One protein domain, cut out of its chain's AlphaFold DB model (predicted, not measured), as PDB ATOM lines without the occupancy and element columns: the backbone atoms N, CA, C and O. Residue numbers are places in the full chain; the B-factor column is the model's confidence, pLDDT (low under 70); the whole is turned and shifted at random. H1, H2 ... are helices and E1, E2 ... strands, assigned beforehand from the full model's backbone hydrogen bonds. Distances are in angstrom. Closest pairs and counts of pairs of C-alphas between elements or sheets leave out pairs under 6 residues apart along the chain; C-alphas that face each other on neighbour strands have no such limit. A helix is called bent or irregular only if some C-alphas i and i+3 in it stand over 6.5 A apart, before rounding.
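What this domain is: This is residues 130 to 307 of the 786 residues of the protein "Helicase" of Cupriavidus taiwanensis (UniProt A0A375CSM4). Two strongly twisted sheets of five strands follow each other along the longest axis and are only partly face to face: the long hairpin of E1 and E2 with E3, E4 and E5 beside it, and a curled sheet whose hairpin of E6 and E7 makes the far end. H2 and H3 cover one face of the first sheet, H3 reaching over E10 and E9 of the second too, while H1 packs on H2 and H4 covers E7. The printed part has 178 residues, with ten named strands and four named helices in the order E1 E2 E3 H1 H2 E4 H3 E5 E6 E7 E8 E9 E10 H4. The first sheet is branched, the second is mixed in the order E7 E6 E10 E9 E8, and the class is mixed, helices and strands. The whole is compact, with a radius of gyration of the C-alphas of 16.7 A, and elongated, spanning 52 by 31 by 30 A.

How they stand to each other: In the branched sheet, E1, residues 132 to 141, and E2, residues 144 to 154, form an antiparallel hairpin, with N 135 and O 150 2.9 A apart, within hydrogen-bond range. On the other side of E2 from E1 lie E3, residues 160 to 166, and E4, residues 203 to 205, both antiparallel to it, with N 153 and O 162 2.9 A apart and N 147 and O 204 2.8 A apart. E1, E2 and E3 are a meander, each strand the antiparallel neighbour of the one before. E5, residues 224 to 226, is the parallel neighbour of E1, with N 225 and O 136 2.8 A apart. H2, residues 185 to 194, and H3, residues 208 to 220, are on the same face of this sheet, at heights of 9.3 A and 10.5 A. They touch, closest at the C-alphas of Ile 188 and Thr 214, 6.0 A apart, at a shallow tilt of 22 degrees, opposite ways. H1, residues 170 to 175, touches H2 at a steep tilt of 61 degrees, the closest C-alphas being Val 170 and Leu 189, 6.6 A apart. In the other sheet, E6, residues 247 to 255, and E7, residues 261 to 268, form an antiparallel hairpin, with N 252 and O 264 2.9 A apart. E10, residues 290 to 295, is parallel to E6, with N 295 and O 247 2.8 A apart. E8, residues 273 to 275, E9, residues 282 to 284, and E10 are a second meander, with N 275 and O 282 2.8 A apart and N 283 and O 292 2.9 A apart. It is a folded sheet, bent back on itself: E7 and E6 face E9 and E8, with E10 as the hinge. H4, residues 300 to 307, is on this sheet, over E7 at a height over the sheet of 9.0 A and on the same face as H3; the closest C-alphas of H4 and E7 are those of Leu 307 and Pro 263, 5.7 A apart. The two sheets form a sandwich, face to face with 21 pairs of C-alphas within 10 A; the C-alphas of Ala 145 and Leu 275, the closest of E2 and E8, are 6.8 A apart. In H2, H3 and H4 every O i to N i+4 pair is within hydrogen-bond range; in H1 1 of 2 is.

Where its parts are: E1 runs 26.6 A from C-alpha 132 at (-36.158, 31.881, -53.738), and E2 runs 29.4 A. E6 measures 24.0 A, E7 21.3 A, H3 19.0 A, E10 15.0 A, E3 14.5 A and H2 14.2 A. H4 ends at C-alpha 307, at (-49.321, 33.054, -15.741).

The domain as a whole: The C-alphas farthest apart, of Ala 156 and Ser 259, are 55.9 A apart. The printed part has no cut. The link E5 to E6, 20 residues, is long. Mean pLDDT of the printed part is 81.3; among the residues under 70 are 195 to 202 and 228 to 237.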
ATOM      1  N   ALA A 130     -38.547  34.180 -59.667       59.47
ATOM      2  CA  ALA A 130     -37.794  34.134 -58.424       59.47
ATOM      3  C   ALA A 130     -37.593  32.664 -58.033       59.47
ATOM      4  O   ALA A 130     -38.556  31.917 -57.921       59.47
ATOM      5  N   THR A 131     -36.340  32.238 -57.877       74.44
ATOM      6  CA  THR A 131     -35.991  30.875 -57.440       74.44
ATOM      7  C   THR A 131     -36.013  30.724 -55.921       74.44
ATOM      8  O   THR A 131     -35.918  29.608 -55.416       74.44
ATOM      9  N   HIS A 132     -36.132  31.840 -55.193       85.12
ATOM     10  CA  HIS A 132     -36.158  31.881 -53.738       85.12
ATOM     11  C   HIS A 132     -37.224  32.858 -53.231       85.12
ATOM     12  O   HIS A 132     -37.472  33.878 -53.879       85.12
ATOM     13  N   ALA A 133     -37.778  32.567 -52.058       87.50
ATOM     14  CA  ALA A 133     -38.693  33.422 -51.307       87.50
ATOM     15  C   ALA A 133     -38.294  33.466 -49.824       87.50
ATOM     16  O   ALA A 133     -37.494  32.648 -49.360       87.50
ATOM     17  N   LEU A 134     -38.846  34.426 -49.085       90.00
ATOM     18  CA  LEU A 134     -38.749  34.462 -47.630       90.00
ATOM     19  C   LEU A 134     -39.791  33.515 -47.010       90.00
ATOM     20  O   LEU A 134     -40.963  33.566 -47.393       90.00
ATOM     21  N   ALA A 135     -39.353  32.680 -46.069       89.62
ATOM     22  CA  ALA A 135     -40.182  31.781 -45.274       89.62
ATOM     23  C   ALA A 135     -40.030  32.091 -43.781       89.62
ATOM     24  O   ALA A 135     -38.980  32.571 -43.343       89.62
ATOM     25  N   TYR A 136     -41.070  31.794 -43.009       91.50
ATOM     26  CA  TYR A 136     -41.153  32.104 -41.586       91.50
ATOM     27  C   TYR A 136     -41.372  30.811 -40.811       91.50
ATOM     28  O   TYR A 136     -42.222  30.017 -41.200       91.50
ATOM     29  N   VAL A 137     -40.642  30.595 -39.724       89.56
ATOM     30  CA  VAL A 137     -40.810  29.416 -38.866       89.56
ATOM     31  C   VAL A 137     -41.085  29.881 -37.445       89.56
ATOM     32  O   VAL A 137     -40.297  30.649 -36.901       89.56
ATOM     33  N   ILE A 138     -42.199  29.445 -36.858       89.81
ATOM     34  CA  ILE A 138     -42.502  29.661 -35.443       89.81
ATOM     35  C   ILE A 138     -42.078  28.442 -34.624       89.81
ATOM     36  O   ILE A 138     -42.453  27.308 -34.933       89.81
ATOM     37  N   GLU A 139     -41.295  28.687 -33.576       85.31
ATOM     38  CA  GLU A 139     -40.757  27.642 -32.702       85.31
ATOM     39  C   GLU A 139     -40.843  28.051 -31.228       85.31
ATOM     40  O   GLU A 139     -40.798  29.238 -30.890       85.31
ATOM     41  N   GLN A 140     -40.935  27.057 -30.337       80.56
ATOM     42  CA  GLN A 140     -40.790  27.279 -28.900       80.56
ATOM     43  C   GLN A 140     -39.310  27.454 -28.555       80.56
ATOM     44  O   GLN A 140     -38.502  26.549 -28.772       80.56
ATOM     45  N   SER A 141     -38.971  28.574 -27.927       72.00
ATOM     46  CA  SER A 141     -37.668  28.799 -27.315       72.00
ATOM     47  C   SER A 141     -37.783  28.950 -25.797       72.00
ATOM     48  O   SER A 141     -38.872  28.936 -25.211       72.00
ATOM     49  N   TYR A 142     -36.634  29.107 -25.135       60.31
ATOM     50  CA  TYR A 142     -36.561  29.407 -23.702       60.31
ATOM     51  C   TYR A 142     -37.143  30.788 -23.345       60.31
ATOM     52  O   TYR A 142     -37.375  31.058 -22.169       60.31
ATOM     53  N   ARG A 143     -37.372  31.663 -24.337       60.69
ATOM     54  CA  ARG A 143     -37.983  32.994 -24.168       60.69
ATOM     55  C   ARG A 143     -39.470  33.033 -24.517       60.69
ATOM     56  O   ARG A 143     -40.066  34.101 -24.473       60.69
ATOM     57  N   GLY A 144     -40.060  31.894 -24.873       74.44
ATOM     58  CA  GLY A 144     -41.407  31.826 -25.433       74.44
ATOM     59  C   GLY A 144     -41.378  31.489 -26.921       74.44
ATOM     60  O   GLY A 144     -40.394  30.953 -27.423       74.44
ATOM     61  N   ALA A 145     -42.468  31.773 -27.627       81.94
ATOM     62  CA  ALA A 145     -42.550  31.530 -29.061       81.94
ATOM     63  C   ALA A 145     -41.837  32.636 -29.855       81.94
ATOM     64  O   ALA A 145     -42.115  33.826 -29.674       81.94
ATOM     65  N   GLU A 146     -40.941  32.241 -30.757       87.31
ATOM     66  CA  GLU A 146     -40.170  33.154 -31.608       87.31
ATOM     67  C   GLU A 146     -40.355  32.804 -33.092       87.31
ATOM     68  O   GLU A 146     -40.511  31.641 -33.465       87.31
ATOM     69  N   ILE A 147     -40.323  33.833 -33.942       89.25
ATOM     70  CA  ILE A 147     -40.323  33.720 -35.402       89.25
ATOM     71  C   ILE A 147     -38.889  33.770 -35.917       89.25
ATOM     72  O   ILE A 147     -38.192  34.766 -35.732       89.25
ATOM     73  N   PHE A 148     -38.477  32.741 -36.641       88.12
ATOM     74  CA  PHE A 148     -37.214  32.673 -37.362       88.12
ATOM     75  C   PHE A 148     -37.459  32.843 -38.859       88.12
ATOM     76  O   PHE A 148     -38.448  32.353 -39.404       88.12
ATOM     77  N   LEU A 149     -36.562  33.554 -39.539       89.94
ATOM     78  CA  LEU A 149     -36.684  33.800 -40.974       89.94
ATOM     79  C   LEU A 149     -35.715  32.900 -41.731       89.94
ATOM     80  O   LEU A 149     -34.556  32.755 -41.342       89.94
ATOM     81  N   TYR A 150     -36.175  32.340 -42.841       87.44
ATOM     82  CA  TYR A 150     -35.390  31.458 -43.694       87.44
ATOM     83  C   TYR A 150     -35.469  31.916 -45.141       87.44
ATOM     84  O   TYR A 150     -36.516  32.337 -45.639       87.44
ATOM     85  N   LYS A 151     -34.351  31.783 -45.847       88.75
ATOM     86  CA  LYS A 151     -34.351  31.834 -47.303       88.75
ATOM     87  C   LYS A 151     -34.791  30.462 -47.812       88.75
ATOM     88  O   LYS A 151     -34.145  29.463 -47.520       88.75
ATOM     89  N   ALA A 152     -35.873  30.413 -48.573       86.75
ATOM     90  CA  ALA A 152     -36.465  29.167 -49.041       86.75
ATOM     91  C   ALA A 152     -36.420  29.057 -50.567       86.75
ATOM     92  O   ALA A 152     -36.557  30.068 -51.261       86.75
ATOM     93  N   ARG A 153     -36.258  27.842 -51.104       84.19
ATOM     94  CA  ARG A 153     -36.393  27.583 -52.550       84.19
ATOM     95  C   ARG A 153     -37.848  27.383 -52.910       84.19
ATOM     96  O   ARG A 153     -38.553  26.619 -52.253       84.19
ATOM     97  N   VAL A 154     -38.265  28.010 -54.003       84.44
ATOM     98  CA  VAL A 154     -39.633  27.895 -54.510       84.44
ATOM     99  C   VAL A 154     -39.693  27.105 -55.812       84.44
ATOM    100  O   VAL A 154     -38.805  27.192 -56.666       84.44
ATOM    101  N   GLY A 155     -40.746  26.301 -55.950       78.06
ATOM    102  CA  GLY A 155     -41.098  25.609 -57.184       78.06
ATOM    103  C   GLY A 155     -41.625  26.558 -58.262       78.06
ATOM    104  O   GLY A 155     -41.850  27.744 -58.036       78.06
ATOM    105  N   ALA A 156     -41.845  26.031 -59.470       70.38
ATOM    106  CA  ALA A 156     -42.394  26.807 -60.590       70.38
ATOM    107  C   ALA A 156     -43.836  27.308 -60.349       70.38
ATOM    108  O   ALA A 156     -44.287  28.223 -61.035       70.38
ATOM    109  N   ASP A 157     -44.515  26.686 -59.391       69.81
ATOM    110  CA  ASP A 157     -45.842  26.943 -58.837       69.81
ATOM    111  C   ASP A 157     -45.827  27.912 -57.639       69.81
ATOM    112  O   ASP A 157     -46.886  28.276 -57.140       69.81
ATOM    113  N   GLY A 158     -44.647  28.353 -57.186       68.94
ATOM    114  CA  GLY A 158     -44.490  29.281 -56.060       68.94
ATOM    115  C   GLY A 158     -44.501  28.620 -54.678       68.94
ATOM    116  O   GLY A 158     -44.289  29.308 -53.684       68.94
ATOM    117  N   THR A 159     -44.686  27.298 -54.600       77.44
ATOM    118  CA  THR A 159     -44.661  26.549 -53.337       77.44
ATOM    119  C   THR A 159     -43.239  26.427 -52.796       77.44
ATOM    120  O   THR A 159     -42.281  26.224 -53.548       77.44
ATOM    121  N   ILE A 160     -43.081  26.561 -51.478       82.50
ATOM    122  CA  ILE A 160     -41.789  26.378 -50.810       82.50
ATOM    123  C   ILE A 160     -41.439  24.887 -50.808       82.50
ATOM    124  O   ILE A 160     -42.194  24.067 -50.296       82.50
ATOM    125  N   ARG A 161     -40.285  24.540 -51.389       79.06
ATOM    126  CA  ARG A 161     -39.789  23.155 -51.494       79.06
ATOM    127  C   ARG A 161     -38.765  22.798 -50.427       79.06
ATOM    128  O   ARG A 161     -38.707  21.651 -50.004       79.06
ATOM    129  N   SER A 162     -37.936  23.761 -50.035       79.38
ATOM    130  CA  SER A 162     -36.938  23.597 -48.978       79.38
ATOM    131  C   SER A 162     -36.708  24.916 -48.259       79.38
ATOM    132  O   SER A 162     -36.697  25.978 -48.889       79.38
ATOM    133  N   LEU A 163     -36.504  24.834 -46.947       82.00
ATOM    134  CA  LEU A 163     -35.882  25.896 -46.165       82.00
ATOM    135  C   LEU A 163     -34.369  25.700 -46.289       82.00
ATOM    136  O   LEU A 163     -33.875  24.632 -45.935       82.00
ATOM    137  N   ASP A 164     -33.658  26.678 -46.852       80.25
ATOM    138  CA  ASP A 164     -32.209  26.591 -47.041       80.25
ATOM    139  C   ASP A 164     -31.491  27.167 -45.807       80.25
ATOM    140  O   ASP A 164     -31.270  26.463 -44.827       80.25
ATOM    141  N   ASP A 165     -31.163  28.461 -45.832       77.12
ATOM    142  CA  ASP A 165     -30.350  29.114 -44.805       77.12
ATOM    143  C   ASP A 165     -31.205  30.023 -43.905       77.12
ATOM    144  O   ASP A 165     -32.035  30.788 -44.425       77.12
ATOM    145  N   PRO A 166     -30.974  30.028 -42.576       81.81
ATOM    146  CA  PRO A 166     -31.482  31.072 -41.694       81.81
ATOM    147  C   PRO A 166     -31.056  32.459 -42.190       81.81
ATOM    148  O   PRO A 166     -29.913  32.682 -42.594       81.81
ATOM    149  N   TRP A 167     -31.972  33.419 -42.139       85.75
ATOM    150  CA  TRP A 167     -31.764  34.778 -42.620       85.75
ATOM    151  C   TRP A 167     -32.115  35.795 -41.534       85.75
ATOM    152  O   TRP A 167     -33.154  35.700 -40.901       85.75
ATOM    153  N   GLN A 168     -31.249  36.780 -41.287       79.44
ATOM    154  CA  GLN A 168     -31.410  37.696 -40.140       79.44
ATOM    155  C   GLN A 168     -31.231  39.180 -40.500       79.44
ATOM    156  O   GLN A 168     -31.413  40.057 -39.660       79.44
ATOM    157  N   ASN A 169     -30.915  39.502 -41.761       81.94
ATOM    158  CA  ASN A 169     -30.561  40.861 -42.194       81.94
ATOM    159  C   ASN A 169     -31.788  41.755 -42.473       81.94
ATOM    160  O   ASN A 169     -31.884  42.379 -43.536       81.94
ATOM    161  N   VAL A 170     -32.715  41.830 -41.514       82.00
ATOM    162  CA  VAL A 170     -33.971  42.589 -41.632       82.00
ATOM    163  C   VAL A 170     -33.722  44.092 -41.796       82.00
ATOM    164  O   VAL A 170     -34.302  44.689 -42.697       82.00
ATOM    165  N   GLU A 171     -32.798  44.688 -41.026       76.31
ATOM    166  CA  GLU A 171     -32.436  46.123 -41.110       76.31
ATOM    167  C   GLU A 171     -32.128  46.550 -42.548       76.31
ATOM    168  O   GLU A 171     -32.699  47.500 -43.082       76.31
ATOM    169  N   LYS A 172     -31.256  45.782 -43.208       72.94
ATOM    170  CA  LYS A 172     -30.821  46.063 -44.571       72.94
ATOM    171  C   LYS A 172     -31.949  45.849 -45.575       72.94
ATOM    172  O   LYS A 172     -32.041  46.615 -46.524       72.94
ATOM    173  N   ALA A 173     -32.809  44.851 -45.369       77.88
ATOM    174  CA  ALA A 173     -33.939  44.597 -46.261       77.88
ATOM    175  C   ALA A 173     -35.033  45.667 -46.187       77.88
ATOM    176  O   ALA A 173     -35.689  45.920 -47.192       77.88
ATOM    177  N   LEU A 174     -35.207  46.313 -45.033       78.00
ATOM    178  CA  LEU A 174     -36.152  47.423 -44.885       78.00
ATOM    179  C   LEU A 174     -35.700  48.686 -45.634       78.00
ATOM    180  O   LEU A 174     -36.550  49.474 -46.045       78.00
ATOM    181  N   ILE A 175     -34.388  48.859 -45.833       72.88
ATOM    182  CA  ILE A 175     -33.793  49.964 -46.605       72.88
ATOM    183  C   ILE A 175     -33.683  49.589 -48.089       72.88
ATOM    184  O   ILE A 175     -34.043  50.364 -48.971       72.88
ATOM    185  N   GLN A 176     -33.168  48.392 -48.369       78.69
ATOM    186  CA  GLN A 176     -32.905  47.884 -49.709       78.69
ATOM    187  C   GLN A 176     -33.286  46.392 -49.782       78.69
ATOM    188  O   GLN A 176     -32.451  45.523 -49.494       78.69
ATOM    189  N   PRO A 177     -34.537  46.065 -50.161       82.00
ATOM    190  CA  PRO A 177     -35.031  44.693 -50.134       82.00
ATOM    191  C   PRO A 177     -34.278  43.788 -51.125       82.00
ATOM    192  O   PRO A 177     -34.166  44.114 -52.312       82.00
ATOM    193  N   PRO A 178     -33.756  42.630 -50.671       84.56
ATOM    194  CA  PRO A 178     -33.225  41.596 -51.551       84.56
ATOM    195  C   PRO A 178     -34.285  41.078 -52.531       84.56
ATOM    196  O   PRO A 178     -35.471  41.084 -52.233       84.56
ATOM    197  N   LYS A 179     -33.859  40.505 -53.665       85.56
ATOM    198  CA  LYS A 179     -34.769  40.010 -54.725       85.56
ATOM    199  C   LYS A 179     -35.799  38.952 -54.285       85.56
ATOM    200  O   LYS A 179     -36.750  38.724 -55.020       85.56
ATOM    201  N   PHE A 180     -35.578  38.273 -53.158       86.62
ATOM    202  CA  PHE A 180     -36.477  37.248 -52.608       86.62
ATOM    203  C   PHE A 180     -37.425  37.786 -51.520       86.62
ATOM    204  O   PHE A 180     -38.244  37.026 -51.013       86.62
ATOM    205  N   VAL A 181     -37.296  39.068 -51.153       86.62
ATOM    206  CA  VAL A 181     -38.194  39.782 -50.239       86.62
ATOM    207  C   VAL A 181     -39.168  40.589 -51.089       86.62
ATOM    208  O   VAL A 181     -38.761  41.423 -51.900       86.62
ATOM    209  N   THR A 182     -40.454  40.306 -50.938       86.69
ATOM    210  CA  THR A 182     -41.540  40.921 -51.711       86.69
ATOM    211  C   THR A 182     -42.106  42.155 -51.004       86.69
ATOM    212  O   THR A 182     -41.831  42.390 -49.827       86.69
ATOM    213  N   GLU A 183     -42.926  42.954 -51.696       82.44
ATOM    214  CA  GLU A 183     -43.628  44.087 -51.066       82.44
ATOM    215  C   GLU A 183     -44.579  43.639 -49.939       82.44
ATOM    216  O   GLU A 183     -44.770  44.381 -48.979       82.44
ATOM    217  N   GLU A 184     -45.110  42.413 -50.013       85.25
ATOM    218  CA  GLU A 184     -45.940  41.794 -48.968       85.25
ATOM    219  C   GLU A 184     -45.142  41.487 -47.687       85.25
ATOM    220  O   GLU A 184     -45.678  41.564 -46.582       85.25
ATOM    221  N   ASP A 185     -43.842  41.200 -47.812       88.06
ATOM    222  CA  ASP A 185     -42.976  40.874 -46.674       88.06
ATOM    223  C   ASP A 185     -42.584  42.120 -45.865       88.06
ATOM    224  O   ASP A 185     -42.339  42.037 -44.662       88.06
ATOM    225  N   LEU A 186     -42.536  43.302 -46.491       84.94
ATOM    226  CA  LEU A 186     -42.041  44.524 -45.845       84.94
ATOM    227  C   LEU A 186     -42.863  44.941 -44.608       84.94
ATOM    228  O   LEU A 186     -42.250  45.238 -43.580       84.94
ATOM    229  N   PRO A 187     -44.213  44.953 -44.623       83.25
ATOM    230  CA  PRO A 187     -45.002  45.231 -43.423       83.25
ATOM    231  C   PRO A 187     -44.790  44.212 -42.295       83.25
ATOM    232  O   PRO A 187     -44.807  44.602 -41.128       83.25
ATOM    233  N   ILE A 188     -44.582  42.933 -42.628       88.50
ATOM    234  CA  ILE A 188     -44.314  41.860 -41.655       88.50
ATOM    235  C   ILE A 188     -42.945  42.080 -41.017       88.50
ATOM    236  O   ILE A 188     -42.832  42.138 -39.795       88.50
ATOM    237  N   LEU A 189     -41.918  42.298 -41.841       87.31
ATOM    238  CA  LEU A 189     -40.561  42.586 -41.390       87.31
ATOM    239  C   LEU A 189     -40.496  43.843 -40.517       87.31
ATOM    240  O   LEU A 189     -39.785  43.839 -39.517       87.31
ATOM    241  N   ARG A 190     -41.258  44.899 -40.839       82.44
ATOM    242  CA  ARG A 190     -41.376  46.093 -39.981       82.44
ATOM    243  C   ARG A 190     -42.028  45.767 -38.640       82.44
ATOM    244  O   ARG A 190     -41.525  46.220 -37.618       82.44
ATOM    245  N   GLY A 191     -43.112  44.987 -38.636       80.62
ATOM    246  CA  GLY A 191     -43.790  44.551 -37.411       80.62
ATOM    247  C   GLY A 191     -42.868  43.747 -36.493       80.62
ATOM    248  O   GLY A 191     -42.697  44.106 -35.330       80.62
ATOM    249  N   LEU A 192     -42.192  42.735 -37.044       84.62
ATOM    250  CA  LEU A 192     -41.206  41.921 -36.323       84.62
ATOM    251  C   LEU A 192     -40.018  42.762 -35.827       84.62
ATOM    252  O   LEU A 192     -39.577  42.607 -34.692       84.62
ATOM    253  N   TRP A 193     -39.519  43.694 -36.646       81.00
ATOM    254  CA  TRP A 193     -38.400  44.566 -36.278       81.00
ATOM    255  C   TRP A 193     -38.742  45.551 -35.157       81.00
ATOM    256  O   TRP A 193     -37.899  45.820 -34.304       81.00
ATOM    257  N   LEU A 194     -39.965  46.087 -35.145       71.50
ATOM    258  CA  LEU A 194     -40.451  46.974 -34.084       71.50
ATOM    259  C   LEU A 194     -40.762  46.210 -32.789       71.50
ATOM    260  O   LEU A 194     -40.609  46.776 -31.711       71.50
ATOM    261  N   GLY A 195     -41.176  44.944 -32.895       64.31
ATOM    262  CA  GLY A 195     -41.492  44.066 -31.763       64.31
ATOM    263  C   GLY A 195     -40.302  43.307 -31.166       64.31
ATOM    264  O   GLY A 195     -40.488  42.541 -30.226       64.31
ATOM    265  N   ARG A 196     -39.081  43.484 -31.688       67.12
ATOM    266  CA  ARG A 196     -37.897  42.780 -31.177       67.12
ATOM    267  C   ARG A 196     -37.601  43.170 -29.724       67.12
ATOM    268  O   ARG A 196     -37.496  44.355 -29.398       67.12
ATOM    269  N   SER A 197     -37.367  42.182 -28.867       51.78
ATOM    270  CA  SER A 197     -36.674  42.418 -27.601       51.78
ATOM    271  C   SER A 197     -35.188  42.657 -27.912       51.78
ATOM    272  O   SER A 197     -34.638  42.037 -28.818       51.78
ATOM    273  N   GLY A 198     -34.518  43.595 -27.232       41.38
ATOM    274  CA  GLY A 198     -33.146  44.054 -27.548       41.38
ATOM    275  C   GLY A 198     -32.021  43.010 -27.413       41.38
ATOM    276  O   GLY A 198     -30.846  43.366 -27.330       41.38
ATOM    277  N   ALA A 199     -32.355  41.724 -27.360       37.34
ATOM    278  CA  ALA A 199     -31.424  40.626 -27.227       37.34
ATOM    279  C   ALA A 199     -30.990  40.079 -28.600       37.34
ATOM    280  O   ALA A 199     -31.784  39.948 -29.521       37.34
ATOM    281  N   TYR A 200     -29.713  39.705 -28.710       40.66
ATOM    282  CA  TYR A 200     -29.080  39.086 -29.885       40.66
ATOM    283  C   TYR A 200     -29.586  37.642 -30.164       40.66
ATOM    284  O   TYR A 200     -28.775  36.739 -30.368       40.66
ATOM    285  N   SER A 201     -30.896  37.368 -30.120       50.62
ATOM    286  CA  SER A 201     -31.443  36.115 -30.667       50.62
ATOM    287  C   SER A 201     -31.785  36.309 -32.143       50.62
ATOM    288  O   SER A 201     -32.252  37.360 -32.563       50.62
ATOM    289  N   GLY A 202     -31.530  35.282 -32.951       63.00
ATOM    290  CA  GLY A 202     -31.877  35.261 -34.374       63.00
ATOM    291  C   GLY A 202     -33.376  35.149 -34.675       63.00
ATOM    292  O   GLY A 202     -33.724  34.913 -35.830       63.00
ATOM    293  N   GLY A 203     -34.230  35.259 -33.652       76.25
ATOM    294  CA  GLY A 203     -35.680  35.106 -33.721       76.25
ATOM    295  C   GLY A 203     -36.410  36.340 -33.187       76.25
ATOM    296  O   GLY A 203     -35.836  37.154 -32.465       76.25
ATOM    297  N   PHE A 204     -37.677  36.488 -33.569       85.62
ATOM    298  CA  PHE A 204     -38.524  37.635 -33.242       85.62
ATOM    299  C   PHE A 204     -39.709  37.201 -32.372       85.62
ATOM    300  O   PHE A 204     -40.529  36.394 -32.808       85.62
ATOM    301  N   SER A 205     -39.812  37.735 -31.156       84.69
ATOM    302  CA  SER A 205     -40.934  37.468 -30.248       84.69
ATOM    303  C   SER A 205     -42.234  38.109 -30.745       84.69
ATOM    304  O   SER A 205     -42.225  39.178 -31.357       84.69
ATOM    305  N   LEU A 206     -43.365  37.461 -30.460       84.44
ATOM    306  CA  LEU A 206     -44.698  38.001 -30.730       84.44
ATOM    307  C   LEU A 206     -45.322  38.491 -29.419       84.44
ATOM    308  O   LEU A 206     -45.694  37.692 -28.561       84.44
ATOM    309  N   GLU A 207     -45.448  39.809 -29.270       81.62
ATOM    310  CA  GLU A 207     -45.976  40.442 -28.055       81.62
ATOM    311  C   GLU A 207     -47.103  41.436 -28.371       81.62
ATOM    312  O   GLU A 207     -47.085  42.149 -29.382       81.62
ATOM    313  N   GLY A 208     -48.092  41.489 -27.480       78.94
ATOM    314  CA  GLY A 208     -49.217  42.416 -27.518       78.94
ATOM    315  C   GLY A 208     -50.091  42.300 -28.769       78.94
ATOM    316  O   GLY A 208     -50.161  41.265 -29.440       78.94
ATOM    317  N   THR A 209     -50.777  43.398 -29.081       82.12
ATOM    318  CA  THR A 209     -51.680  43.519 -30.237       82.12
ATOM    319  C   THR A 209     -50.927  43.549 -31.568       82.12
ATOM    320  O   THR A 209     -51.371  42.962 -32.554       82.12
ATOM    321  N   THR A 210     -49.739  44.162 -31.597       80.50
ATOM    322  CA  THR A 210     -48.860  44.176 -32.779       80.50
ATOM    323  C   THR A 210     -48.369  42.772 -33.132       80.50
ATOM    324  O   THR A 210     -48.323  42.424 -34.314       80.50
ATOM    325  N   GLY A 211     -48.038  41.948 -32.130       84.88
ATOM    326  CA  GLY A 211     -47.672  40.543 -32.319       84.88
ATOM    327  C   GLY A 211     -48.814  39.728 -32.927       84.88
ATOM    328  O   GLY A 211     -48.599  39.052 -33.932       84.88
ATOM    329  N   ALA A 212     -50.036  39.872 -32.399       86.38
ATOM    330  CA  ALA A 212     -51.230  39.217 -32.945       86.38
ATOM    331  C   ALA A 212     -51.484  39.606 -34.417       86.38
ATOM    332  O   ALA A 212     -51.598  38.740 -35.282       86.38
ATOM    333  N   ALA A 213     -51.465  40.906 -34.732       86.50
ATOM    334  CA  ALA A 213     -51.651  41.391 -36.103       86.50
ATOM    335  C   ALA A 213     -50.521  40.954 -37.059       86.50
ATOM    336  O   ALA A 213     -50.729  40.818 -38.266       86.50
ATOM    337  N   THR A 214     -49.304  40.756 -36.543       89.88
ATOM    338  CA  THR A 214     -48.176  40.242 -37.333       89.88
ATOM    339  C   THR A 214     -48.347  38.756 -37.630       89.88
ATOM    340  O   THR A 214     -48.091  38.341 -38.758       89.88
ATOM    341  N   LEU A 215     -48.842  37.969 -36.669       90.88
ATOM    342  CA  LEU A 215     -49.151  36.552 -36.861       90.88
ATOM    343  C   LEU A 215     -50.220  36.332 -37.938       90.88
ATOM    344  O   LEU A 215     -50.031  35.493 -38.814       90.88
ATOM    345  N   GLU A 216     -51.293  37.123 -37.934       90.75
ATOM    346  CA  GLU A 216     -52.322  37.064 -38.983       90.75
ATOM    347  C   GLU A 216     -51.731  37.291 -40.379       90.75
ATOM    348  O   GLU A 216     -52.007  36.535 -41.312       90.75
ATOM    349  N   LYS A 217     -50.860  38.301 -40.519       90.44
ATOM    350  CA  LYS A 217     -50.168  38.579 -41.785       90.44
ATOM    351  C   LYS A 217     -49.235  37.439 -42.181       90.44
ATOM    352  O   LYS A 217     -49.206  37.078 -43.351       90.44
ATOM    353  N   LEU A 218     -48.504  36.861 -41.225       91.56
ATOM    354  CA  LEU A 218     -47.630  35.710 -41.461       91.56
ATOM    355  C   LEU A 218     -48.418  34.513 -42.006       91.56
ATOM    356  O   LEU A 218     -48.006  33.933 -43.010       91.56
ATOM    357  N   ILE A 219     -49.565  34.185 -41.407       91.44
ATOM    358  CA  ILE A 219     -50.452  33.109 -41.879       91.44
ATOM    359  C   ILE A 219     -50.978  33.424 -43.286       91.44
ATOM    360  O   ILE A 219     -50.945  32.559 -44.163       91.44
ATOM    361  N   ALA A 220     -51.401  34.669 -43.535       89.56
ATOM    362  CA  ALA A 220     -51.938  35.096 -44.828       89.56
ATOM    363  C   ALA A 220     -50.938  34.943 -45.989       89.56
ATOM    364  O   ALA A 220     -51.361  34.697 -47.118       89.56
ATOM    365  N   THR A 221     -49.628  35.014 -45.717       89.12
ATOM    366  CA  THR A 221     -48.605  34.798 -46.755       89.12
ATOM    367  C   THR A 221     -48.583  33.374 -47.317       89.12
ATOM    368  O   THR A 221     -47.980  33.154 -48.367       89.12
ATOM    369  N   GLY A 222     -49.144  32.390 -46.599       87.75
ATOM    370  CA  GLY A 222     -49.001  30.968 -46.927       87.75
ATOM    371  C   GLY A 222     -47.553  30.463 -46.847       87.75
ATOM    372  O   GLY A 222     -47.207  29.481 -47.500       87.75
ATOM    373  N   ARG A 223     -46.687  31.164 -46.098       90.19
ATOM    374  CA  ARG A 223     -45.244  30.881 -45.961       90.19
ATOM    375  C   ARG A 223     -44.785  30.782 -44.498       90.19
ATOM    376  O   ARG A 223     -43.580  30.800 -44.240       90.19
ATOM    377  N   LEU A 224     -45.728  30.701 -43.554       91.50
ATOM    378  CA  LEU A 224     -45.468  30.433 -42.140       91.50
ATOM    379  C   LEU A 224     -45.477  28.927 -41.888       91.50
ATOM    380  O   LEU A 224     -46.414  28.244 -42.282       91.50
ATOM    381  N   PHE A 225     -44.468  28.428 -41.193       89.94
ATOM    382  CA  PHE A 225     -44.342  27.038 -40.785       89.94
ATOM    383  C   PHE A 225     -44.223  26.942 -39.268       89.94
ATOM    384  O   PHE A 225     -43.693  27.849 -38.632       89.94
ATOM    385  N   ALA A 226     -44.678  25.836 -38.693       89.00
ATOM    386  CA  ALA A 226     -44.506  25.519 -37.284       89.00
ATOM    387  C   ALA A 226     -43.672  24.243 -37.136       89.00
ATOM    388  O   ALA A 226     -43.847  23.278 -37.886       89.00
ATOM    389  N   SER A 227     -42.769  24.249 -36.159       80.88
ATOM    390  CA  SER A 227     -41.958  23.089 -35.792       80.88
ATOM    391  C   SER A 227     -42.381  22.569 -34.421       80.88
ATOM    392  O   SER A 227     -42.579  23.345 -33.487       80.88
ATOM    393  N   SER A 228     -42.504  21.247 -34.288       68.94
ATOM    394  CA  SER A 228     -42.712  20.580 -32.997       68.94
ATOM    395  C   SER A 228     -41.401  20.312 -32.243       68.94
ATOM    396  O   SER A 228     -41.435  19.949 -31.067       68.94
ATOM    397  N   ALA A 229     -40.243  20.483 -32.894       61.72
ATOM    398  CA  ALA A 229     -38.934  20.209 -32.314       61.72
ATOM    399  C   ALA A 229     -38.344  21.459 -31.643       61.72
ATOM    400  O   ALA A 229     -38.158  22.491 -32.282       61.72
ATOM    401  N   VAL A 230     -37.997  21.341 -30.360       55.00
ATOM    402  CA  VAL A 230     -37.282  22.380 -29.609       55.00
ATOM    403  C   VAL A 230     -35.779  22.238 -29.872       55.00
ATOM    404  O   VAL A 230     -35.154  21.287 -29.408       55.00
ATOM    405  N   GLY A 231     -35.177  23.191 -30.589       51.38
ATOM    406  CA  GLY A 231     -33.728  23.425 -30.542       51.38
ATOM    407  C   GLY A 231     -32.801  22.438 -31.271       51.38
ATOM    408  O   GLY A 231     -31.654  22.289 -30.851       51.38
ATOM    409  N   THR A 232     -33.210  21.799 -32.371       39.44
ATOM    410  CA  THR A 232     -32.295  20.974 -33.190       39.44
ATOM    411  C   THR A 232     -32.034  21.582 -34.565       39.44
ATOM    412  O   THR A 232     -32.962  21.951 -35.273       39.44
ATOM    413  N   MET A 233     -30.764  21.588 -35.005       35.59
ATOM    414  CA  MET A 233     -30.312  22.014 -36.350       35.59
ATOM    415  C   MET A 233     -30.901  21.193 -37.522       35.59
ATOM    416  O   MET A 233     -30.483  21.361 -38.661       35.59
ATOM    417  N   HIS A 234     -31.838  20.287 -37.246       42.50
ATOM    418  CA  HIS A 234     -32.602  19.518 -38.220       42.50
ATOM    419  C   HIS A 234     -34.061  19.524 -37.741       42.50
ATOM    420  O   HIS A 234     -34.426  18.685 -36.914       42.50
ATOM    421  N   PRO A 235     -34.884  20.494 -38.168       43.88
ATOM    422  CA  PRO A 235     -36.316  20.445 -37.921       43.88
ATOM    423  C   PRO A 235     -36.863  19.168 -38.567       43.88
ATOM    424  O   PRO A 235     -36.506  18.849 -39.705       43.88
ATOM    425  N   GLY A 236     -37.750  18.438 -37.885       53.56
ATOM    426  CA  GLY A 236     -38.696  17.590 -38.617       53.56
ATOM    427  C   GLY A 236     -39.421  18.447 -39.662       53.56
ATOM    428  O   GLY A 236     -39.462  19.665 -39.506       53.56
ATOM    429  N   THR A 237     -39.945  17.852 -40.738       62.38
ATOM    430  CA  THR A 237     -40.572  18.594 -41.848       62.38
ATOM    431  C   THR A 237     -41.548  19.649 -41.301       62.38
ATOM    432  O   THR A 237     -42.595  19.261 -40.780       62.38
ATOM    433  N   PRO A 238     -41.210  20.956 -41.355       71.75
ATOM    434  CA  PRO A 238     -42.025  22.002 -40.751       71.75
ATOM    435  C   PRO A 238     -43.421  21.969 -41.367       71.75
ATOM    436  O   PRO A 238     -43.548  21.871 -42.591       71.75
ATOM    437  N   CYS A 239     -44.462  22.030 -40.540       84.75
ATOM    438  CA  CYS A 239     -45.833  21.989 -41.035       84.75
ATOM    439  C   CYS A 239     -46.268  23.394 -41.440       84.75
ATOM    440  O   CYS A 239     -46.044  24.347 -40.692       84.75
ATOM    441  N   LEU A 240     -46.859  23.539 -42.627       88.25
ATOM    442  CA  LEU A 240     -47.353  24.833 -43.086       88.25
ATOM    443  C   LEU A 240     -48.535  25.266 -42.214       88.25
ATOM    444  O   LEU A 240     -49.510  24.530 -42.076       88.25
ATOM    445  N   VAL A 241     -48.449  26.470 -41.660       92.06
ATOM    446  CA  VAL A 241     -49.474  27.029 -40.787       92.06
ATOM    447  C   VAL A 241     -50.567  27.691 -41.617       92.06
ATOM    448  O   VAL A 241     -50.297  28.551 -42.457       92.06
ATOM    449  N   HIS A 242     -51.812  27.338 -41.330       92.50
ATOM    450  CA  HIS A 242     -53.010  27.943 -41.889       92.50
ATOM    451  C   HIS A 242     -53.997  28.322 -40.780       92.50
ATOM    452  O   HIS A 242     -53.884  27.900 -39.629       92.50
ATOM    453  N   SER A 243     -54.988  29.143 -41.129       93.62
ATOM    454  CA  SER A 243     -56.044  29.516 -40.189       93.62
ATOM    455  C   SER A 243     -56.862  28.281 -39.788       93.62
ATOM    456  O   SER A 243     -57.231  27.468 -40.641       93.62
ATOM    457  N   GLY A 244     -57.108  28.145 -38.488       92.81
ATOM    458  CA  GLY A 244     -57.959  27.139 -37.861       92.81
ATOM    459  C   GLY A 244     -59.052  27.779 -36.991       92.81
ATOM    460  O   GLY A 244     -59.071  29.002 -36.810       92.81
ATOM    461  N   PRO A 245     -59.996  26.975 -36.469       94.12
ATOM    462  CA  PRO A 245     -61.075  27.460 -35.609       94.12
ATOM    463  C   PRO A 245     -60.551  27.942 -34.248       94.12
ATOM    464  O   PRO A 245     -59.488  27.530 -33.800       94.12
ATOM    465  N   ALA A 246     -61.312  28.784 -33.547       93.31
ATOM    466  CA  ALA A 246     -60.972  29.142 -32.170       93.31
ATOM    467  C   ALA A 246     -61.040  27.910 -31.244       93.31
ATOM    468  O   ALA A 246     -61.949  27.086 -31.378       93.31
ATOM    469  N   ARG A 247     -60.107  27.803 -30.292       94.31
ATOM    470  CA  ARG A 247     -60.055  26.727 -29.283       94.31
ATOM    471  C   ARG A 247     -60.337  27.288 -27.897       94.31
ATOM    472  O   ARG A 247     -59.879  28.382 -27.575       94.31
ATOM    473  N   SER A 248     -61.072  26.558 -27.066       92.00
ATOM    474  CA  SER A 248     -61.249  26.931 -25.660       92.00
ATOM    475  C   SER A 248     -59.952  26.720 -24.888       92.00
ATOM    476  O   SER A 248     -59.225  25.765 -25.155       92.00
ATOM    477  N   ALA A 249     -59.671  27.584 -23.915       90.81
ATOM    478  CA  ALA A 249     -58.558  27.391 -22.998       90.81
ATOM    479  C   ALA A 249     -58.943  27.681 -21.549       90.81
ATOM    480  O   ALA A 249     -59.763  28.552 -21.257       90.81
ATOM    481  N   GLN A 250     -58.317  26.938 -20.643       90.00
ATOM    482  CA  GLN A 250     -58.491  27.065 -19.204       90.00
ATOM    483  C   GLN A 250     -57.135  27.128 -18.514       90.00
ATOM    484  O   GLN A 250     -56.137  26.586 -18.991       90.00
ATOM    485  N   ILE A 251     -57.105  27.810 -17.377       89.81
ATOM    486  CA  ILE A 251     -55.934  27.856 -16.514       89.81
ATOM    487  C   ILE A 251     -56.035  26.694 -15.524       89.81
ATOM    488  O   ILE A 251     -57.056  26.521 -14.861       89.81
ATOM    489  N   THR A 252     -54.969  25.910 -15.410       89.38
ATOM    490  CA  THR A 252     -54.855  24.809 -14.451       89.38
ATOM    491  C   THR A 252     -53.566  24.935 -13.648       89.38
ATOM    492  O   THR A 252     -52.636  25.640 -14.036       89.38
ATOM    493  N   TRP A 253     -53.503  24.278 -12.492       88.62
ATOM    494  CA  TRP A 253     -52.306  24.270 -11.653       88.62
ATOM    495  C   TRP A 253     -51.482  23.017 -11.930       88.62
ATOM    496  O   TRP A 253     -51.959  21.897 -11.753       88.62
ATOM    497  N   GLN A 254     -50.235  23.207 -12.356       89.19
ATOM    498  CA  GLN A 254     -49.320  22.118 -12.682       89.19
ATOM    499  C   GLN A 254     -48.252  21.961 -11.600       89.19
ATOM    500  O   GLN A 254     -47.499  22.898 -11.311       89.19
ATOM    501  N   ALA A 255     -48.144  20.749 -11.052       88.25
ATOM    502  CA  ALA A 255     -47.069  20.374 -10.142       88.25
ATOM    503  C   ALA A 255     -45.700  20.419 -10.842       88.25
ATOM    504  O   ALA A 255     -45.556  20.027 -12.003       88.25
ATOM    505  N   GLN A 256     -44.700  20.914 -10.125       85.75
ATOM    506  CA  GLN A 256     -43.301  20.974 -10.525       85.75
ATOM    507  C   GLN A 256     -42.505  19.851  -9.841       85.75
ATOM    508  O   GLN A 256     -42.960  19.239  -8.874       85.75
ATOM    509  N   ALA A 257     -41.294  19.579 -10.337       77.88
ATOM    510  CA  ALA A 257     -40.433  18.516  -9.807       77.88
ATOM    511  C   ALA A 257     -40.022  18.728  -8.333       77.88
ATOM    512  O   ALA A 257     -39.695  17.766  -7.644       77.88
ATOM    513  N   ASP A 258     -40.054  19.967  -7.841       77.31
ATOM    514  CA  ASP A 258     -39.693  20.361  -6.477       77.31
ATOM    515  C   ASP A 258     -40.906  20.473  -5.533       77.31
ATOM    516  O   ASP A 258     -40.838  21.148  -4.508       77.31
ATOM    517  N   SER A 259     -42.020  19.806  -5.862       75.19
ATOM    518  CA  SER A 259     -43.284  19.847  -5.101       75.19
ATOM    519  C   SER A 259     -43.947  21.231  -5.026       75.19
ATOM    520  O   SER A 259     -44.876  21.430  -4.243       75.19
ATOM    521  N   ARG A 260     -43.509  22.188  -5.851       83.19
ATOM    522  CA  ARG A 260     -44.226  23.449  -6.068       83.19
ATOM    523  C   ARG A 260     -45.333  23.285  -7.098       83.19
ATOM    524  O   ARG A 260     -45.361  22.322  -7.861       83.19
ATOM    525  N   VAL A 261     -46.222  24.263  -7.167       85.88
ATOM    526  CA  VAL A 261     -47.269  24.376  -8.181       85.88
ATOM    527  C   VAL A 261     -47.164  25.724  -8.882       85.88
ATOM    528  O   VAL A 261     -46.758  26.721  -8.288       85.88
ATOM    529  N   ARG A 262     -47.518  25.766 -10.166       90.31
ATOM    530  CA  ARG A 262     -47.629  27.015 -10.933       90.31
ATOM    531  C   ARG A 262     -48.869  26.986 -11.825       90.31
ATOM    532  O   ARG A 262     -49.256  25.891 -12.250       90.31
ATOM    533  N   PRO A 263     -49.467  28.139 -12.142       89.75
ATOM    534  CA  PRO A 263     -50.545  28.186 -13.110       89.75
ATOM    535  C   PRO A 263     -49.992  27.963 -14.522       89.75
ATOM    536  O   PRO A 263     -48.931  28.469 -14.887       89.75
ATOM    537  N   VAL A 264     -50.713  27.193 -15.325       88.25
ATOM    538  CA  VAL A 264     -50.422  26.961 -16.740       88.25
ATOM    539  C   VAL A 264     -51.706  27.079 -17.543       88.25
ATOM    540  O   VAL A 264     -52.788  26.779 -17.047       88.25
ATOM    541  N   LEU A 265     -51.589  27.513 -18.795       89.00
ATOM    542  CA  LEU A 265     -52.716  27.532 -19.715       89.00
ATOM    543  C   LEU A 265     -52.785  26.206 -20.476       89.00
ATOM    544  O   LEU A 265     -51.770  25.728 -20.985       89.00
ATOM    545  N   GLN A 266     -53.977  25.626 -20.573       90.31
ATOM    546  CA  GLN A 266     -54.256  24.430 -21.361       90.31
ATOM    547  C   GLN A 266     -55.368  24.729 -22.363       90.31
ATOM    548  O   GLN A 266     -56.406  25.274 -21.995       90.31
ATOM    549  N   ALA A 267     -55.136  24.390 -23.631       92.06
ATOM    550  CA  ALA A 267     -56.121  24.521 -24.698       92.06
ATOM    551  C   ALA A 267     -56.774  23.170 -25.008       92.06
ATOM    552  O   ALA A 267     -56.123  22.126 -24.925       92.06
ATOM    553  N   GLU A 268     -58.034  23.208 -25.429       90.19
ATOM    554  CA  GLU A 268     -58.795  22.051 -25.886       90.19
ATOM    555  C   GLU A 268     -59.285  22.275 -27.330       90.19
ATOM    556  O   GLU A 268     -60.060  23.204 -27.577       90.19
ATOM    557  N   PRO A 269     -58.853  21.444 -28.302       92.12
ATOM    558  CA  PRO A 269     -57.812  20.417 -28.185       92.12
ATOM    559  C   PRO A 269     -56.399  21.005 -27.953       92.12
ATOM    560  O   PRO A 269     -56.142  22.155 -28.333       92.12
ATOM    561  N   PRO A 270     -55.454  20.223 -27.387       90.38
ATOM    562  CA  PRO A 270     -54.084  20.673 -27.143       90.38
ATOM    563  C   PRO A 270     -53.395  21.189 -28.408       90.38
ATOM    564  O   PRO A 270     -53.592  20.660 -29.504       90.38
ATOM    565  N   ALA A 271     -52.575  22.225 -28.254       90.56
ATOM    566  CA  ALA A 271     -51.777  22.812 -29.324       90.56
ATOM    567  C   ALA A 271     -50.286  22.747 -28.980       90.56
ATOM    568  O   ALA A 271     -49.913  22.600 -27.818       90.56
ATOM    569  N   THR A 272     -49.439  22.877 -30.001       89.12
ATOM    570  CA  THR A 272     -47.979  22.839 -29.827       89.12
ATOM    571  C   THR A 272     -47.465  24.095 -29.114       89.12
ATOM    572  O   THR A 272     -46.607  23.995 -28.242       89.12
ATOM    573  N   LEU A 273     -48.007  25.267 -29.456       89.50
ATOM    574  CA  LEU A 273     -47.653  26.569 -28.888       89.50
ATOM    575  C   LEU A 273     -48.915  27.302 -28.431       89.50
ATOM    576  O   LEU A 273     -49.902  27.357 -29.168       89.50
ATOM    577  N   LEU A 274     -48.852  27.919 -27.250       90.38
ATOM    578  CA  LEU A 274     -49.860  28.857 -26.750       90.38
ATOM    579  C   LEU A 274     -49.214  30.240 -26.629       90.38
ATOM    580  O   LEU A 274     -48.322  30.459 -25.812       90.38
ATOM    581  N   LEU A 275     -49.650  31.169 -27.470       88.81
ATOM    582  CA  LEU A 275     -49.140  32.531 -27.560       88.81
ATOM    583  C   LEU A 275     -49.892  33.412 -26.556       88.81
ATOM    584  O   LEU A 275     -50.841  34.114 -26.901       88.81
ATOM    585  N   THR A 276     -49.491  33.329 -25.287       85.19
ATOM    586  CA  THR A 276     -50.113  34.072 -24.172       85.19
ATOM    587  C   THR A 276     -49.627  35.516 -24.062       85.19
ATOM    588  O   THR A 276     -50.267  36.332 -23.409       85.19
ATOM    589  N   THR A 277     -48.522  35.850 -24.731       79.06
ATOM    590  CA  THR A 277     -47.962  37.206 -24.805       79.06
ATOM    591  C   THR A 277     -48.647  38.082 -25.849       79.06
ATOM    592  O   THR A 277     -48.458  39.296 -25.828       79.06
ATOM    593  N   THR A 278     -49.426  37.507 -26.773       83.88
ATOM    594  CA  THR A 278     -50.192  38.263 -27.772       83.88
ATOM    595  C   THR A 278     -51.578  38.623 -27.250       83.88
ATOM    596  O   THR A 278     -52.140  37.925 -26.406       83.88
ATOM    597  N   GLN A 279     -52.160  39.691 -27.797       82.81
ATOM    598  CA  GLN A 279     -53.528  40.099 -27.481       82.81
ATOM    599  C   GLN A 279     -54.342  40.306 -28.766       82.81
ATOM    600  O   GLN A 279     -54.010  41.209 -29.535       82.81
ATOM    601  N   PRO A 280     -55.400  39.509 -29.021       86.38
ATOM    602  CA  PRO A 280     -55.846  38.335 -28.251       86.38
ATOM    603  C   PRO A 280     -54.805  37.195 -28.233       86.38
ATOM    604  O   PRO A 280     -53.847  37.210 -29.008       86.38
ATOM    605  N   CYS A 281     -54.970  36.213 -27.341       89.62
ATOM    606  CA  CYS A 281     -54.089  35.044 -27.279       89.62
ATOM    607  C   CYS A 281     -54.368  34.084 -28.447       89.62
ATOM    608  O   CYS A 281     -55.523  33.875 -28.828       89.62
ATOM    609  N   TRP A 282     -53.316  33.476 -28.989       92.19
ATOM    610  CA  TRP A 282     -53.390  32.542 -30.121       92.19
ATOM    611  C   TRP A 282     -52.844  31.167 -29.748       92.19
ATOM    612  O   TRP A 282     -52.057  31.033 -28.813       92.19
ATOM    613  N   TYR A 283     -53.216  30.143 -30.509       93.50
ATOM    614  CA  TYR A 283     -52.528  28.855 -30.509       93.50
ATOM    615  C   TYR A 283     -51.901  28.591 -31.875       93.50
ATOM    616  O   TYR A 283     -52.415  29.049 -32.893       93.50
ATOM    617  N   VAL A 284     -50.823  27.810 -31.896       93.12
ATOM    618  CA  VAL A 284     -50.270  27.225 -33.122       93.12
ATOM    619  C   VAL A 284     -50.028  25.745 -32.883       93.12
ATOM    620  O   VAL A 284     -49.364  25.360 -31.921       93.12
ATOM    621  N   ASP A 285     -50.564  24.896 -33.748       92.31
ATOM    622  CA  ASP A 285     -50.361  23.458 -33.681       92.31
ATOM    623  C   ASP A 285     -49.499  22.966 -34.847       92.31
ATOM    624  O   ASP A 285     -49.935  22.915 -35.993       92.31
ATOM    625  N   ALA A 286     -48.262  22.570 -34.543       88.62
ATOM    626  CA  ALA A 286     -47.302  22.093 -35.529       88.62
ATOM    627  C   ALA A 286     -47.652  20.714 -36.109       88.62
ATOM    628  O   ALA A 286     -47.069  20.328 -37.118       88.62
ATOM    629  N   HIS A 287     -48.584  19.967 -35.503       87.44
ATOM    630  CA  HIS A 287     -49.014  18.668 -36.028       87.44
ATOM    631  C   HIS A 287     -50.083  18.819 -37.111       87.44
ATOM    632  O   HIS A 287     -49.968  18.218 -38.177       87.44
ATOM    633  N   SER A 288     -51.112  19.628 -36.848       90.12
ATOM    634  CA  SER A 288     -52.204  19.880 -37.797       90.12
ATOM    635  C   SER A 288     -51.914  21.015 -38.781       90.12
ATOM    636  O   SER A 288     -52.522  21.052 -39.843       90.12
ATOM    637  N   GLY A 289     -50.996  21.927 -38.446       89.94
ATOM    638  CA  GLY A 289     -50.797  23.180 -39.179       89.94
ATOM    639  C   GLY A 289     -51.830  24.252 -38.820       89.94
ATOM    640  O   GLY A 289     -51.803  25.345 -39.374       89.94
ATOM    641  N   GLU A 290     -52.743  23.996 -37.886       94.25
ATOM    642  CA  GLU A 290     -53.774  24.964 -37.525       94.25
ATOM    643  C   GLU A 290     -53.253  26.045 -36.574       94.25
ATOM    644  O   GLU A 290     -52.548  25.772 -35.599       94.25
ATOM    645  N   SER A 291     -53.687  27.279 -36.811       95.00
ATOM    646  CA  SER A 291     -53.495  28.410 -35.906       95.00
ATOM    647  C   SER A 291     -54.772  29.235 -35.795       95.00
ATOM    648  O   SER A 291     -55.401  29.567 -36.803       95.00
ATOM    649  N   GLY A 292     -55.160  29.573 -34.571       93.56
ATOM    650  CA  GLY A 292     -56.405  30.282 -34.293       93.56
ATOM    651  C   GLY A 292     -56.414  30.936 -32.916       93.56
ATOM    652  O   GLY A 292     -55.448  30.862 -32.156       93.56
ATOM    653  N   LEU A 293     -57.526  31.592 -32.592       93.25
ATOM    654  CA  LEU A 293     -57.697  32.289 -31.318       93.25
ATOM    655  C   LEU A 293     -57.910  31.316 -30.157       93.25
ATOM    656  O   LEU A 293     -58.591  30.297 -30.297       93.25
ATOM    657  N   LEU A 294     -57.381  31.676 -28.989       91.62
ATOM    658  CA  LEU A 294     -57.722  31.043 -27.720       91.62
ATOM    659  C   LEU A 294     -58.899  31.785 -27.084       91.62
ATOM    660  O   LEU A 294     -58.784  32.944 -26.687       91.62
ATOM    661  N   ALA A 295     -60.036  31.103 -26.980       90.25
ATOM    662  CA  ALA A 295     -61.195  31.580 -26.247       90.25
ATOM    663  C   ALA A 295     -60.947  31.390 -24.745       90.25
ATOM    664  O   ALA A 295     -60.975  30.269 -24.231       90.25
ATOM    665  N   LEU A 296     -60.682  32.503 -24.066       86.00
ATOM    666  CA  LEU A 296     -60.429  32.574 -22.632       86.00
ATOM    667  C   LEU A 296     -61.639  33.207 -21.933       86.00
ATOM    668  O   LEU A 296     -62.166  34.200 -22.437       86.00
ATOM    669  N   PRO A 297     -62.066  32.691 -20.768       82.44
ATOM    670  CA  PRO A 297     -63.112  33.333 -19.974       82.44
ATOM    671  C   PRO A 297     -62.614  34.591 -19.235       82.44
ATOM    672  O   PRO A 297     -63.425  35.316 -18.667       82.44
ATOM    673  N   TRP A 298     -61.304  34.872 -19.265       83.06
ATOM    674  CA  TRP A 298     -60.666  36.012 -18.599       83.06
ATOM    675  C   TRP A 298     -60.006  36.973 -19.607       83.06
ATOM    676  O   TRP A 298     -59.542  36.525 -20.661       83.06
ATOM    677  N   PRO A 299     -59.897  38.278 -19.289       77.31
ATOM    678  CA  PRO A 299     -59.140  39.239 -20.091       77.31
ATOM    679  C   PRO A 299     -57.675  38.819 -20.274       77.31
ATOM    680  O   PRO A 299     -57.018  38.399 -19.323       77.31
ATOM    681  N   ALA A 300     -57.130  38.995 -21.481       70.06
ATOM    682  CA  ALA A 300     -55.774  38.551 -21.816       70.06
ATOM    683  C   ALA A 300     -54.672  39.178 -20.930       70.06
ATOM    684  O   ALA A 300     -53.703  38.499 -20.606       70.06
ATOM    685  N   GLU A 301     -54.830  40.437 -20.498       69.62
ATOM    686  CA  GLU A 301     -53.908  41.104 -19.559       69.62
ATOM    687  C   GLU A 301     -53.857  40.389 -18.203       69.62
ATOM    688  O   GLU A 301     -52.783  40.053 -17.713       69.62
ATOM    689  N   GLN A 302     -55.027  40.057 -17.648       76.69
ATOM    690  CA  GLN A 302     -55.140  39.345 -16.376       76.69
ATOM    691  C   GLN A 302     -54.556  37.927 -16.465       76.69
ATOM    692  O   GLN A 302     -53.934  37.449 -15.518       76.69
ATOM    693  N   VAL A 303     -54.728  37.257 -17.609       78.69
ATOM    694  CA  VAL A 303     -54.150  35.928 -17.862       78.69
ATOM    695  C   VAL A 303     -52.626  35.997 -17.938       78.69
ATOM    696  O   VAL A 303     -51.960  35.152 -17.345       78.69
ATOM    697  N   ALA A 304     -52.066  36.992 -18.628       72.88
ATOM    698  CA  ALA A 304     -50.618  37.165 -18.728       72.88
ATOM    699  C   ALA A 304     -49.979  37.407 -17.349       72.88
ATOM    700  O   ALA A 304     -49.021  36.717 -16.996       72.88
ATOM    701  N   ASP A 305     -50.559  38.305 -16.545       75.62
ATOM    702  CA  ASP A 305     -50.096  38.576 -15.179       75.62
ATOM    703  C   ASP A 305     -50.194  37.325 -14.297       75.62
ATOM    704  O   ASP A 305     -49.234  36.968 -13.612       75.62
ATOM    705  N   PHE A 306     -51.313  36.599 -14.362       82.38
ATOM    706  CA  PHE A 306     -51.503  35.382 -13.573       82.38
ATOM    707  C   PHE A 306     -50.521  34.269 -13.955       82.38
ATOM    708  O   PHE A 306     -49.949  33.625 -13.079       82.38
ATOM    709  N   LEU A 307     -50.277  34.055 -15.252       81.88
ATOM    710  CA  LEU A 307     -49.321  33.054 -15.741       81.88
ATOM    711  C   LEU A 307     -47.856  33.435 -15.466       81.88
ATOM    712  O   LEU A 307     -46.990  32.562 -15.497       81.88
TER     713      LEU A 307